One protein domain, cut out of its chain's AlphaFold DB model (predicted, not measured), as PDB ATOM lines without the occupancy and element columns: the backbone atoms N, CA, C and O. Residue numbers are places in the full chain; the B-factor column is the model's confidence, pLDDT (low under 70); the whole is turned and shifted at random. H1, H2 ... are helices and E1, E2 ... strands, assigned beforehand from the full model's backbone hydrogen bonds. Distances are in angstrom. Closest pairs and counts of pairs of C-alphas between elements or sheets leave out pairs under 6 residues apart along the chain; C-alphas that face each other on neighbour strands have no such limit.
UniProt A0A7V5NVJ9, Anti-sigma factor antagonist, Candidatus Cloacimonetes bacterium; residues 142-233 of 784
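AT A GLANCE: This is residues 142 to 233 of the 784 residues of the protein "Anti-sigma factor antagonist" of Candidatus Cloacimonetes bacterium (UniProt A0A7V5NVJ9). One strongly twisted antiparallel sheet is rolled partway round like an unfinished barrel, left open between E6 and the first part of E7. The long strand E7 bends sharply and belongs to both parts of the roll: its first part pairs with E2, its last part with E1, while E3, E4, E5 and E6 carry the sheet on from its other side. The short helix H2 sits at one end of the roll, and the short helices H1 and H3 at the other. The 92 printed residues hold three named helices and seven named strands in the order E1 H1 E2 H2 E3 H3 E4 E5 E6 E7, class mixed, helices and strands. The whole is compact, with a radius of gyration of the C-alphas of 11.8 A and spans of 30 by 30 by 18 A.

IN THESE COORDINATES: The longest strand, E7, is residues 222 to 232, 18.5 A from first to last C-alpha, beginning at C-alpha 222 (-40.609, -19.081, 39.364) and ending at C-alpha 232 (-36.305, -23.157, 56.863). E3 is residues 171 to 177, 15.8 A; E4 is 190 to 195, 16.4 A; E5 is 198 to 202, 13.9 A; E6 is 211 to 214, 10.2 A. E2 is 162 to 165, 10.0 A, and E1 is 142 to 145, 9.8 A, from C-alpha 142 at (-30.152, -21.393, 57.566). H1 is residues 152 to 155, H2 is 166 to 169 and H3 is 182 to 185.

HOW THE PARTS SIT: E7 bends by 113 degrees at residue 227, and its pairing is staggered. E1 and E2 lie on one side of it, with N 143 and O 230 at 2.9 A and N 162 and O 225 at 2.8 A. E3 lies on the other side, antiparallel at 154 degrees, with N 175 and O 227 at 2.9 A. E3 and E4 are antiparallel at 152 degrees, N 174 and O 192 at 3.0 A. The meander E4 E5 E6, each strand the antiparallel neighbour of the one before, is two hairpins, with N 193 and O 200 at 2.9 A and N 199 and O 213 at 2.9 A. E6 and E7 are apart. H1 is on the sheet over E7, the C-alphas of Ala 155 and Ala 226 being closest at 5.1 A. H2 is on it over none of the strands, at a height over the sheet of 5.6 A. H3 is on it and only just over none, with 2 of its C-alphas falling on E3 and 2 on E7. The three helices are too short for an O i to N i+4 pair; the one O i to N i+3 pair is within hydrogen-bond range in H1, but not in H2 or H3.

THE WHOLE: The C-alphas of His 207 and Gly 233, the two farthest apart, are 36.3 A apart. The printed part has no cut and no long link. Its mean pLDDT is 90.4, and no printed residue is under 70.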
ATOM      1  N   ILE A 142     -30.583 -22.467  58.468       92.38
ATOM      2  CA  ILE A 142     -30.152 -21.393  57.566       92.38
ATOM      3  C   ILE A 142     -29.633 -22.041  56.280       92.38
ATOM      4  O   ILE A 142     -28.630 -22.757  56.296       92.38
ATOM      5  N   ASP A 143     -30.325 -21.809  55.165       94.06
ATOM      6  CA  ASP A 143     -29.963 -22.377  53.867       94.06
ATOM      7  C   ASP A 143     -29.199 -21.354  53.020       94.06
ATOM      8  O   ASP A 143     -29.682 -20.244  52.768       94.06
ATOM      9  N   ILE A 144     -28.027 -21.757  52.532       94.00
ATOM     10  CA  ILE A 144     -27.165 -20.955  51.666       94.00
ATOM     11  C   ILE A 144     -27.402 -21.337  50.204       94.00
ATOM     12  O   ILE A 144     -27.137 -22.463  49.784       94.00
ATOM     13  N   TRP A 145     -27.881 -20.384  49.412       94.38
ATOM     14  CA  TRP A 145     -28.118 -20.534  47.980       94.38
ATOM     15  C   TRP A 145     -26.965 -19.915  47.208       94.38
ATOM     16  O   TRP A 145     -26.975 -18.715  46.958       94.38
ATOM     17  N   SER A 146     -25.969 -20.711  46.841       91.94
ATOM     18  CA  SER A 146     -24.859 -20.252  46.009       91.94
ATOM     19  C   SER A 146     -24.194 -21.433  45.311       91.94
ATOM     20  O   SER A 146     -24.225 -22.558  45.812       91.94
ATOM     21  N   LYS A 147     -23.569 -21.187  44.157       87.62
ATOM     22  CA  LYS A 147     -22.644 -22.150  43.549       87.62
ATOM     23  C   LYS A 147     -21.239 -21.907  44.096       87.62
ATOM     24  O   LYS A 147     -20.812 -20.768  44.247       87.62
ATOM     25  N   SER A 148     -20.502 -22.977  44.366       83.94
ATOM     26  CA  SER A 148     -19.182 -22.861  44.986       83.94
ATOM     27  C   SER A 148     -18.132 -22.244  44.058       83.94
ATOM     28  O   SER A 148     -18.008 -22.646  42.900       83.94
ATOM     29  N   GLY A 149     -17.329 -21.322  44.599       81.38
ATOM     30  CA  GLY A 149     -16.116 -20.804  43.959       81.38
ATOM     31  C   GLY A 149     -16.338 -19.840  42.793       81.38
ATOM     32  O   GLY A 149     -15.444 -19.706  41.958       81.38
ATOM     33  N   ILE A 150     -17.500 -19.188  42.707       85.50
ATOM     34  CA  ILE A 150     -17.790 -18.187  41.672       85.50
ATOM     35  C   ILE A 150     -18.012 -16.798  42.276       85.50
ATOM     36  O   ILE A 150     -18.579 -16.663  43.359       85.50
ATOM     37  N   SER A 151     -17.571 -15.763  41.556       86.31
ATOM     38  CA  SER A 151     -17.822 -14.367  41.928       86.31
ATOM     39  C   SER A 151     -19.315 -14.035  41.843       86.31
ATOM     40  O   SER A 151     -20.064 -14.715  41.136       86.31
ATOM     41  N   ILE A 152     -19.761 -12.962  42.506       84.75
ATOM     42  CA  ILE A 152     -21.159 -12.521  42.399       84.75
ATOM     43  C   ILE A 152     -21.547 -12.188  40.946       84.75
ATOM     44  O   ILE A 152     -22.637 -12.536  40.495       84.75
ATOM     45  N   THR A 153     -20.627 -11.601  40.177       83.75
ATOM     46  CA  THR A 153     -20.823 -11.264  38.758       83.75
ATOM     47  C   THR A 153     -20.991 -12.502  37.883       83.75
ATOM     48  O   THR A 153     -21.784 -12.499  36.944       83.75
ATOM     49  N   ASP A 154     -20.268 -13.579  38.190       87.88
ATOM     50  CA  ASP A 154     -20.447 -14.857  37.506       87.88
ATOM     51  C   ASP A 154     -21.711 -15.577  37.984       87.88
ATOM     52  O   ASP A 154     -22.349 -16.278  37.196       87.88
ATOM     53  N   ALA A 155     -22.097 -15.414  39.252       86.94
ATOM     54  CA  ALA A 155     -23.276 -16.044  39.843       86.94
ATOM     55  C   ALA A 155     -24.591 -15.559  39.219       86.94
ATOM     56  O   ALA A 155     -25.531 -16.343  39.099       86.94
ATOM     57  N   THR A 156     -24.648 -14.308  38.760       89.38
ATOM     58  CA  THR A 156     -25.829 -13.728  38.096       89.38
ATOM     59  C   THR A 156     -25.968 -14.122  36.621       89.38
ATOM     60  O   THR A 156     -26.981 -13.818  35.994       89.38
ATOM     61  N   LYS A 157     -24.999 -14.851  36.049       91.25
ATOM     62  CA  LYS A 157     -25.080 -15.365  34.672       91.25
ATOM     63  C   LYS A 157     -26.086 -16.500  34.548       91.25
ATOM     64  O   LYS A 157     -26.152 -17.370  35.416       91.25
ATOM     65  N   LYS A 158     -26.806 -16.589  33.421       90.00
ATOM     66  CA  LYS A 158     -27.865 -17.594  33.198       90.00
ATOM     67  C   LYS A 158     -27.447 -19.048  33.434       90.00
ATOM     68  O   LYS A 158     -28.287 -19.861  33.804       90.00
ATOM     69  N   GLN A 159     -26.176 -19.405  33.211       89.25
ATOM     70  CA  GLN A 159     -25.673 -20.759  33.487       89.25
ATOM     71  C   GLN A 159     -25.471 -21.051  34.984       89.25
ATOM     72  O   GLN A 159     -25.373 -22.214  35.384       89.25
ATOM     73  N   ASN A 160     -25.383 -20.005  35.804       91.38
ATOM     74  CA  ASN A 160     -25.058 -20.064  37.224       91.38
ATOM     75  C   ASN A 160     -26.242 -19.760  38.136       91.38
ATOM     76  O   ASN A 160     -26.263 -20.299  39.240       91.38
ATOM     77  N   LEU A 161     -27.249 -19.035  37.646       91.44
ATOM     78  CA  LEU A 161     -28.515 -18.849  38.348       91.44
ATOM     79  C   LEU A 161     -29.143 -20.193  38.743       91.44
ATOM     80  O   LEU A 161     -29.258 -21.121  37.936       91.44
ATOM     81  N   ILE A 162     -29.572 -20.278  39.998       91.50
ATOM     82  CA  ILE A 162     -30.242 -21.439  40.572       91.50
ATOM     83  C   ILE A 162     -31.755 -21.243  40.389       91.50
ATOM     84  O   ILE A 162     -32.332 -20.342  41.002       91.50
ATOM     85  N   PRO A 163     -32.426 -22.060  39.555       90.38
ATOM     86  CA  PRO A 163     -33.874 -21.988  39.408       90.38
ATOM     87  C   PRO A 163     -34.563 -22.560  40.651       90.38
ATOM     88  O   PRO A 163     -34.267 -23.682  41.076       90.38
ATOM     89  N   THR A 164     -35.507 -21.803  41.198       91.38
ATOM     90  CA  THR A 164     -36.332 -22.150  42.361       91.38
ATOM     91  C   THR A 164     -37.752 -21.584  42.181       91.38
ATOM     92  O   THR A 164     -38.151 -21.171  41.087       91.38
ATOM     93  N   ASN A 165     -38.558 -21.619  43.234       90.88
ATOM     94  CA  ASN A 165     -39.879 -20.999  43.305       90.88
ATOM     95  C   ASN A 165     -40.089 -20.353  44.680       90.88
ATOM     96  O   ASN A 165     -39.340 -20.641  45.615       90.88
ATOM     97  N   LEU A 166     -41.112 -19.504  44.814       92.62
ATOM     98  CA  LEU A 166     -41.362 -18.770  46.062       92.62
ATOM     99  C   LEU A 166     -41.546 -19.697  47.275       92.62
ATOM    100  O   LEU A 166     -41.080 -19.381  48.367       92.62
ATOM    101  N   SER A 167     -42.159 -20.871  47.088       89.06
ATOM    102  CA  SER A 167     -42.368 -21.826  48.183       89.06
ATOM    103  C   SER A 167     -41.083 -22.545  48.608       89.06
ATOM    104  O   SER A 167     -40.906 -22.802  49.794       89.06
ATOM    105  N   GLU A 168     -40.217 -22.915  47.661       89.88
ATOM    106  CA  GLU A 168     -38.944 -23.608  47.923       89.88
ATOM    107  C   GLU A 168     -37.889 -22.643  48.495       89.88
ATOM    108  O   GLU A 168     -37.124 -23.015  49.389       89.88
ATOM    109  N   PHE A 169     -37.875 -21.396  48.009       93.94
ATOM    110  CA  PHE A 169     -37.029 -20.332  48.545       93.94
ATOM    111  C   PHE A 169     -37.501 -19.881  49.934       93.94
ATOM    112  O   PHE A 169     -36.695 -19.849  50.859       93.94
ATOM    113  N   GLY A 170     -38.805 -19.654  50.113       93.25
ATOM    114  CA  GLY A 170     -39.416 -19.374  51.410       93.25
ATOM    115  C   GLY A 170     -39.215 -17.931  51.873       93.25
ATOM    116  O   GLY A 170     -39.525 -16.989  51.149       93.25
ATOM    117  N   ILE A 171     -38.775 -17.759  53.120       94.81
ATOM    118  CA  ILE A 171     -38.394 -16.454  53.674       94.81
ATOM    119  C   ILE A 171     -36.890 -16.308  53.475       94.81
ATOM    120  O   ILE A 171     -36.132 -17.158  53.943       94.81
ATOM    121  N   GLY A 172     -36.454 -15.273  52.767       95.94
ATOM    122  CA  GLY A 172     -35.046 -15.120  52.430       95.94
ATOM    123  C   GLY A 172     -34.742 -13.874  51.616       95.94
ATOM    124  O   GLY A 172     -35.631 -13.182  51.118       95.94
ATOM    125  N   PHE A 173     -33.451 -13.608  51.463       97.06
ATOM    126  CA  PHE A 173     -32.940 -12.405  50.822       97.06
ATOM    127  C   PHE A 173     -31.582 -12.664  50.150       97.06
ATOM    128  O   PHE A 173     -30.930 -13.684  50.389       97.06
ATOM    129  N   GLY A 174     -31.138 -11.741  49.301       95.31
ATOM    130  CA  GLY A 174     -29.799 -11.752  48.706       95.31
ATOM    131  C   GLY A 174     -29.802 -11.160  47.306       95.31
ATOM    132  O   GLY A 174     -30.412 -10.119  47.094       95.31
ATOM    133  N   ILE A 175     -29.149 -11.832  46.359       94.06
ATOM    134  CA  ILE A 175     -29.087 -11.422  44.954       94.06
ATOM    135  C   ILE A 175     -29.774 -12.449  44.054       94.06
ATOM    136  O   ILE A 175     -29.470 -13.646  44.107       94.06
ATOM    137  N   GLY A 176     -30.653 -11.978  43.174       94.56
ATOM    138  CA  GLY A 176     -31.358 -12.814  42.206       94.56
ATOM    139  C   GLY A 176     -31.974 -12.001  41.075       94.56
ATOM    140  O   GLY A 176     -31.594 -10.855  40.859       94.56
ATOM    141  N   GLY A 177     -32.915 -12.604  40.354       93.50
ATOM    142  CA  GLY A 177     -33.618 -11.964  39.246       93.50
ATOM    143  C   GLY A 177     -34.977 -12.603  38.960       93.50
ATOM    144  O   GLY A 177     -35.236 -13.764  39.304       93.50
ATOM    145  N   PHE A 178     -35.851 -11.835  38.316       93.50
ATOM    146  CA  PHE A 178     -37.175 -12.277  37.883       93.50
ATOM    147  C   PHE A 178     -37.182 -12.680  36.408       93.50
ATOM    148  O   PHE A 178     -36.370 -12.237  35.607       93.50
ATOM    149  N   GLY A 179     -38.112 -13.560  36.043       87.75
ATOM    150  CA  GLY A 179     -38.303 -13.981  34.659       87.75
ATOM    151  C   GLY A 179     -38.924 -15.367  34.546       87.75
ATOM    152  O   GLY A 179     -39.040 -16.109  35.520       87.75
ATOM    153  N   ILE A 180     -39.298 -15.756  33.327       82.44
ATOM    154  CA  ILE A 180     -39.721 -17.132  33.010       82.44
ATOM    155  C   ILE A 180     -38.536 -18.026  32.610       82.44
ATOM    156  O   ILE A 180     -38.697 -19.228  32.385       82.44
ATOM    157  N   SER A 181     -37.333 -17.452  32.508       85.12
ATOM    158  CA  SER A 181     -36.094 -18.158  32.189       85.12
ATOM    159  C   SER A 181     -34.884 -17.492  32.843       85.12
ATOM    160  O   SER A 181     -34.896 -16.290  33.091       85.12
ATOM    161  N   ALA A 182     -33.805 -18.257  33.023       87.44
ATOM    162  CA  ALA A 182     -32.543 -17.730  33.539       87.44
ATOM    163  C   ALA A 182     -31.929 -16.646  32.632       87.44
ATOM    164  O   ALA A 182     -31.173 -15.817  33.112       87.44
ATOM    165  N   ALA A 183     -32.250 -16.644  31.331       88.88
ATOM    166  CA  ALA A 183     -31.783 -15.606  30.412       88.88
ATOM    167  C   ALA A 183     -32.439 -14.251  30.704       88.88
ATOM    168  O   ALA A 183     -31.741 -13.253  30.717       88.88
ATOM    169  N   GLN A 184     -33.744 -14.240  30.994       90.00
ATOM    170  CA  GLN A 184     -34.448 -13.018  31.399       90.00
ATOM    171  C   GLN A 184     -34.002 -12.548  32.782       90.00
ATOM    172  O   GLN A 184     -33.753 -11.370  32.979       90.00
ATOM    173  N   ALA A 185     -33.822 -13.477  33.725       90.38
ATOM    174  CA  ALA A 185     -33.336 -13.124  35.056       90.38
ATOM    175  C   ALA A 185     -31.900 -12.559  35.056       90.38
ATOM    176  O   ALA A 185     -31.549 -11.811  35.962       90.38
ATOM    177  N   GLU A 186     -31.077 -12.888  34.052       91.81
ATOM    178  CA  GLU A 186     -29.745 -12.292  33.856       91.81
ATOM    179  C   GLU A 186     -29.811 -10.829  33.366       91.81
ATOM    180  O   GLU A 186     -28.840 -10.097  33.546       91.81
ATOM    181  N   GLU A 187     -30.918 -10.382  32.760       89.69
ATOM    182  CA  GLU A 187     -31.029  -9.029  32.188       89.69
ATOM    183  C   GLU A 187     -31.001  -7.937  33.267       89.69
ATOM    184  O   GLU A 187     -30.472  -6.852  33.033       89.69
ATOM    185  N   SER A 188     -31.537  -8.206  34.460       87.69
ATOM    186  CA  SER A 188     -31.588  -7.238  35.566       87.69
ATOM    187  C   SER A 188     -31.500  -7.933  36.931       87.69
ATOM    188  O   SER A 188     -32.503  -8.059  37.633       87.69
ATOM    189  N   PRO A 189     -30.312  -8.439  37.318       90.06
ATOM    190  CA  PRO A 189     -30.105  -8.980  38.651       90.06
ATOM    191  C   PRO A 189     -30.088  -7.847  39.683       90.06
ATOM    192  O   PRO A 189     -29.488  -6.795  39.457       90.06
ATOM    193  N   GLY A 190     -30.690  -8.087  40.842       92.19
ATOM    194  CA  GLY A 190     -30.848  -7.069  41.876       92.19
ATOM    195  C   GLY A 190     -30.937  -7.638  43.286       92.19
ATOM    196  O   GLY A 190     -30.837  -8.850  43.509       92.19
ATOM    197  N   LEU A 191     -31.132  -6.729  44.241       94.19
ATOM    198  CA  LEU A 191     -31.457  -7.046  45.625       94.19
ATOM    199  C   LEU A 191     -32.799  -7.759  45.661       94.19
ATOM    200  O   LEU A 191     -33.823  -7.204  45.271       94.19
ATOM    201  N   LEU A 192     -32.769  -8.995  46.135       95.75
ATOM    202  CA  LEU A 192     -33.912  -9.875  46.220       95.75
ATOM    203  C   LEU A 192     -34.389  -9.968  47.667       95.75
ATOM    204  O   LEU A 192     -33.613 -10.244  48.582       95.75
ATOM    205  N   PHE A 193     -35.693  -9.815  47.840       95.25
ATOM    206  CA  PHE A 193     -36.425  -9.999  49.085       95.25
ATOM    207  C   PHE A 193     -37.548 -11.010  48.851       95.25
ATOM    208  O   PHE A 193     -38.241 -10.924  47.837       95.25
ATOM    209  N   SER A 194     -37.782 -11.961  49.756       95.81
ATOM    210  CA  SER A 194     -38.892 -12.911  49.631       95.81
ATOM    211  C   SER A 194     -39.507 -13.299  50.970       95.81
ATOM    212  O   SER A 194     -38.826 -13.414  51.987       95.81
ATOM    213  N   MET A 195     -40.824 -13.504  50.960       91.94
ATOM    214  CA  MET A 195     -41.612 -13.979  52.088       91.94
ATOM    215  C   MET A 195     -42.702 -14.957  51.629       91.94
ATOM    216  O   MET A 195     -43.865 -14.581  51.538       91.94
ATOM    217  N   LYS A 196     -42.348 -16.221  51.358       87.12
ATOM    218  CA  LYS A 196     -43.234 -17.354  50.984       87.12
ATOM    219  C   LYS A 196     -44.118 -17.152  49.739       87.12
ATOM    220  O   LYS A 196     -44.028 -17.941  48.808       87.12
ATOM    221  N   ASN A 197     -45.022 -16.177  49.725       91.31
ATOM    222  CA  ASN A 197     -45.968 -15.892  48.640       91.31
ATOM    223  C   ASN A 197     -45.720 -14.546  47.942       91.31
ATOM    224  O   ASN A 197     -46.354 -14.272  46.923       91.31
ATOM    225  N   ILE A 198     -44.793 -13.745  48.464       93.62
ATOM    226  CA  ILE A 198     -44.352 -12.480  47.885       93.62
ATOM    227  C   ILE A 198     -42.833 -12.473  47.691       93.62
ATOM    228  O   ILE A 198     -42.080 -13.029  48.494       93.62
ATOM    229  N   SER A 199     -42.364 -11.825  46.633       95.69
ATOM    230  CA  SER A 199     -40.965 -11.451  46.466       95.69
ATOM    231  C   SER A 199     -40.858 -10.082  45.810       95.69
ATOM    232  O   SER A 199     -41.686  -9.746  44.972       95.69
ATOM    233  N   GLY A 200     -39.856  -9.302  46.201       95.00
ATOM    234  CA  GLY A 200     -39.502  -8.036  45.575       95.00
ATOM    235  C   GLY A 200     -38.065  -8.063  45.068       95.00
ATOM    236  O   GLY A 200     -37.216  -8.745  45.650       95.00
ATOM    237  N   LEU A 201     -37.805  -7.314  44.003       94.62
ATOM    238  CA  LEU A 201     -36.502  -7.192  43.360       94.62
ATOM    239  C   LEU A 201     -36.203  -5.715  43.084       94.62
ATOM    240  O   LEU A 201     -37.070  -5.014  42.571       94.62
ATOM    241  N   SER A 202     -34.989  -5.244  43.391       92.31
ATOM    242  CA  SER A 202     -34.534  -3.907  42.977       92.31
ATOM    243  C   SER A 202     -33.023  -3.858  42.687       92.31
ATOM    244  O   SER A 202     -32.233  -4.273  43.540       92.31
ATOM    245  N   PRO A 203     -32.588  -3.288  41.551       90.06
ATOM    246  CA  PRO A 203     -33.425  -2.865  40.434       90.06
ATOM    247  C   PRO A 203     -34.005  -4.091  39.718       90.06
ATOM    248  O   PRO A 203     -33.396  -5.160  39.728       90.06
ATOM    249  N   ALA A 204     -35.186  -3.946  39.123       84.94
ATOM    250  CA  ALA A 204     -35.795  -4.979  38.286       84.94
ATOM    251  C   ALA A 204     -35.676  -4.679  36.781       84.94
ATOM    252  O   ALA A 204     -35.973  -5.547  35.962       84.94
ATOM    253  N   ASP A 205     -35.234  -3.471  36.424       82.06
ATOM    254  CA  ASP A 205     -35.051  -3.003  35.054       82.06
ATOM    255  C   ASP A 205     -33.920  -1.958  34.938       82.06
ATOM    256  O   ASP A 205     -33.305  -1.542  35.925       82.06
ATOM    257  N   GLU A 206     -33.662  -1.490  33.712       78.12
ATOM    258  CA  GLU A 206     -32.692  -0.422  33.415       78.12
ATOM    259  C   GLU A 206     -33.105   0.964  33.959       78.12
ATOM    260  O   GLU A 206     -32.324   1.915  33.900       78.12
ATOM    261  N   HIS A 207     -34.329   1.109  34.476       81.56
ATOM    262  CA  HIS A 207     -34.867   2.359  35.017       81.56
ATOM    263  C   HIS A 207     -34.751   2.455  36.542       81.56
ATOM    264  O   HIS A 207     -35.196   3.449  37.122       81.56
ATOM    265  N   ASN A 208     -34.111   1.471  37.185       78.69
ATOM    266  CA  ASN A 208     -33.908   1.410  38.630       78.69
ATOM    267  C   ASN A 208     -35.227   1.390  39.426       78.69
ATOM    268  O   ASN A 208     -35.318   1.924  40.537       78.69
ATOM    269  N   LEU A 209     -36.269   0.795  38.838       86.31
ATOM    270  CA  LEU A 209     -37.547   0.590  39.506       86.31
ATOM    271  C   LEU A 209     -37.582  -0.786  40.191       86.31
ATOM    272  O   LEU A 209     -37.015  -1.751  39.669       86.31
ATOM    273  N   PRO A 210     -38.225  -0.890  41.365       90.69
ATOM    274  CA  PRO A 210     -38.490  -2.174  41.987       90.69
ATOM    275  C   PRO A 210     -39.635  -2.896  41.263       90.69
ATOM    276  O   PRO A 210     -40.557  -2.258  40.751       90.69
ATOM    277  N   ASP A 211     -39.619  -4.224  41.297       93.25
ATOM    278  CA  ASP A 211     -40.732  -5.065  40.845       93.25
ATOM    279  C   ASP A 211     -41.089  -6.102  41.915       93.25
ATOM    280  O   ASP A 211     -40.262  -6.450  42.766       93.25
ATOM    281  N   PHE A 212     -42.325  -6.600  41.888       94.06
ATOM    282  CA  PHE A 212     -42.862  -7.512  42.894       94.06
ATOM    283  C   PHE A 212     -43.657  -8.662  42.267       94.06
ATOM    284  O   PHE A 212     -44.539  -8.469  41.436       94.06
ATOM    285  N   ILE A 213     -43.409  -9.881  42.748       93.31
ATOM    286  CA  ILE A 213     -44.196 -11.075  42.428       93.31
ATOM    287  C   ILE A 213     -45.032 -11.439  43.649       93.31
ATOM    288  O   ILE A 213     -44.481 -11.728  44.709       93.31
ATOM    289  N   ILE A 214     -46.353 -11.504  43.484       92.50
ATOM    290  CA  ILE A 214     -47.289 -12.019  44.491       92.50
ATOM    291  C   ILE A 214     -48.056 -13.186  43.874       92.50
ATOM    292  O   ILE A 214     -48.603 -13.068  42.778       92.50
ATOM    293  N   SER A 215     -48.092 -14.331  44.557       90.56
ATOM    294  CA  SER A 215     -48.740 -15.533  44.033       90.56
ATOM    295  C   SER A 215     -49.537 -16.287  45.088       90.56
ATOM    296  O   SER A 215     -49.018 -16.676  46.130       90.56
ATOM    297  N   ASN A 216     -50.781 -16.622  44.743       87.56
ATOM    298  CA  ASN A 216     -51.604 -17.570  45.503       87.56
ATOM    299  C   ASN A 216     -51.180 -19.034  45.275       87.56
ATOM    300  O   ASN A 216     -51.699 -19.943  45.916       87.56
ATOM    301  N   LYS A 217     -50.245 -19.268  44.348       87.81
ATOM    302  CA  LYS A 217     -49.644 -20.568  44.040       87.81
ATOM    303  C   LYS A 217     -48.113 -20.449  44.060       87.81
ATOM    304  O   LYS A 217     -47.476 -20.482  43.003       87.81
ATOM    305  N   PRO A 218     -47.494 -20.290  45.241       87.81
ATOM    306  CA  PRO A 218     -46.061 -20.007  45.359       87.81
ATOM    307  C   PRO A 218     -45.160 -21.114  44.786       87.81
ATOM    308  O   PRO A 218     -44.056 -20.826  44.335       87.81
ATOM    309  N   LEU A 219     -45.645 -22.359  44.714       83.81
ATOM    310  CA  LEU A 219     -44.965 -23.477  44.042       83.81
ATOM    311  C   LEU A 219     -44.844 -23.298  42.514       83.81
ATOM    312  O   LEU A 219     -43.919 -23.820  41.888       83.81
ATOM    313  N   GLU A 220     -45.783 -22.578  41.894       83.06
ATOM    314  CA  GLU A 220     -45.806 -22.334  40.446       83.06
ATOM    315  C   GLU A 220     -45.052 -21.049  40.057       83.06
ATOM    316  O   GLU A 220     -44.620 -20.936  38.906       83.06
ATOM    317  N   ALA A 221     -44.846 -20.124  41.004       89.38
ATOM    318  CA  ALA A 221     -44.190 -18.831  40.801       89.38
ATOM    319  C   ALA A 221     -42.656 -18.983  40.730       89.38
ATOM    320  O   ALA A 221     -42.030 -19.255  41.758       89.38
ATOM    321  N   PRO A 222     -42.041 -18.866  39.535       89.69
ATOM    322  CA  PRO A 222     -40.609 -19.081  39.364       89.69
ATOM    323  C   PRO A 222     -39.792 -17.948  39.986       89.69
ATOM    324  O   PRO A 222     -40.206 -16.793  39.984       89.69
ATOM    325  N   LEU A 223     -38.603 -18.301  40.461       92.75
ATOM    326  CA  LEU A 223     -37.617 -17.371  40.991       92.75
ATOM    327  C   LEU A 223     -36.213 -17.861  40.606       92.75
ATOM    328  O   LEU A 223     -35.970 -19.069  40.571       92.75
ATOM    329  N   PHE A 224     -35.291 -16.946  40.312       94.12
ATOM    330  CA  PHE A 224     -33.896 -17.275  40.014       94.12
ATOM    331  C   PHE A 224     -32.990 -16.599  41.035       94.12
ATOM    332  O   PHE A 224     -32.998 -15.377  41.161       94.12
ATOM    333  N   VAL A 225     -32.212 -17.396  41.766       95.31
ATOM    334  CA  VAL A 225     -31.327 -16.903  42.830       95.31
ATOM    335  C   VAL A 225     -29.864 -17.121  42.457       95.31
ATOM    336  O   VAL A 225     -29.530 -18.124  41.822       95.31
ATOM    337  N   ALA A 226     -29.000 -16.176  42.820       93.81
ATOM    338  CA  ALA A 226     -27.562 -16.226  42.554       93.81
ATOM    339  C   ALA A 226     -26.779 -16.516  43.839       93.81
ATOM    340  O   ALA A 226     -26.121 -17.549  43.946       93.81
ATOM    341  N   GLN A 227     -26.878 -15.605  44.810       94.06
ATOM    342  CA  GLN A 227     -26.267 -15.712  46.132       94.06
ATOM    343  C   GLN A 227     -27.273 -15.211  47.169       94.06
ATOM    344  O   GLN A 227     -27.485 -14.005  47.299       94.06
ATOM    345  N   CYS A 228     -27.929 -16.131  47.872       95.94
ATOM    346  CA  CYS A 228     -28.998 -15.813  48.817       95.94
ATOM    347  C   CYS A 228     -28.894 -16.620  50.111       95.94
ATOM    348  O   CYS A 228     -28.294 -17.694  50.155       95.94
ATOM    349  N   ILE A 229     -29.560 -16.118  51.145       95.88
ATOM    350  CA  ILE A 229     -29.829 -16.828  52.393       95.88
ATOM    351  C   ILE A 229     -31.342 -16.971  52.536       95.88
ATOM    352  O   ILE A 229     -32.081 -16.014  52.307       95.88
ATOM    353  N   SER A 230     -31.806 -18.155  52.927       95.88
ATOM    354  CA  SER A 230     -33.199 -18.364  53.334       95.88
ATOM    355  C   SER A 230     -33.295 -19.102  54.660       95.88
ATOM    356  O   SER A 230     -32.371 -19.818  55.045       95.88
ATOM    357  N   PHE A 231     -34.449 -19.003  55.304       93.38
ATOM    358  CA  PHE A 231     -34.740 -19.673  56.562       93.38
ATOM    359  C   PHE A 231     -35.747 -20.805  56.344       93.38
ATOM    360  O   PHE A 231     -36.816 -20.601  55.765       93.38
ATOM    361  N   SER A 232     -35.404 -22.002  56.820       89.69
ATOM    362  CA  SER A 232     -36.305 -23.157  56.863       89.69
ATOM    363  C   SER A 232     -36.762 -23.420  58.298       89.69
ATOM    364  O   SER A 232     -35.948 -23.414  59.221       89.69
ATOM    365  N   GLY A 233     -38.053 -23.700  58.478       85.44
ATOM    366  CA  GLY A 233     -38.680 -23.875  59.793       85.44
ATOM    367  C   GLY A 233     -39.330 -22.594  60.323       85.44
ATOM    368  O   GLY A 233     -39.479 -21.611  59.598       85.44
TER     369      GLY A 233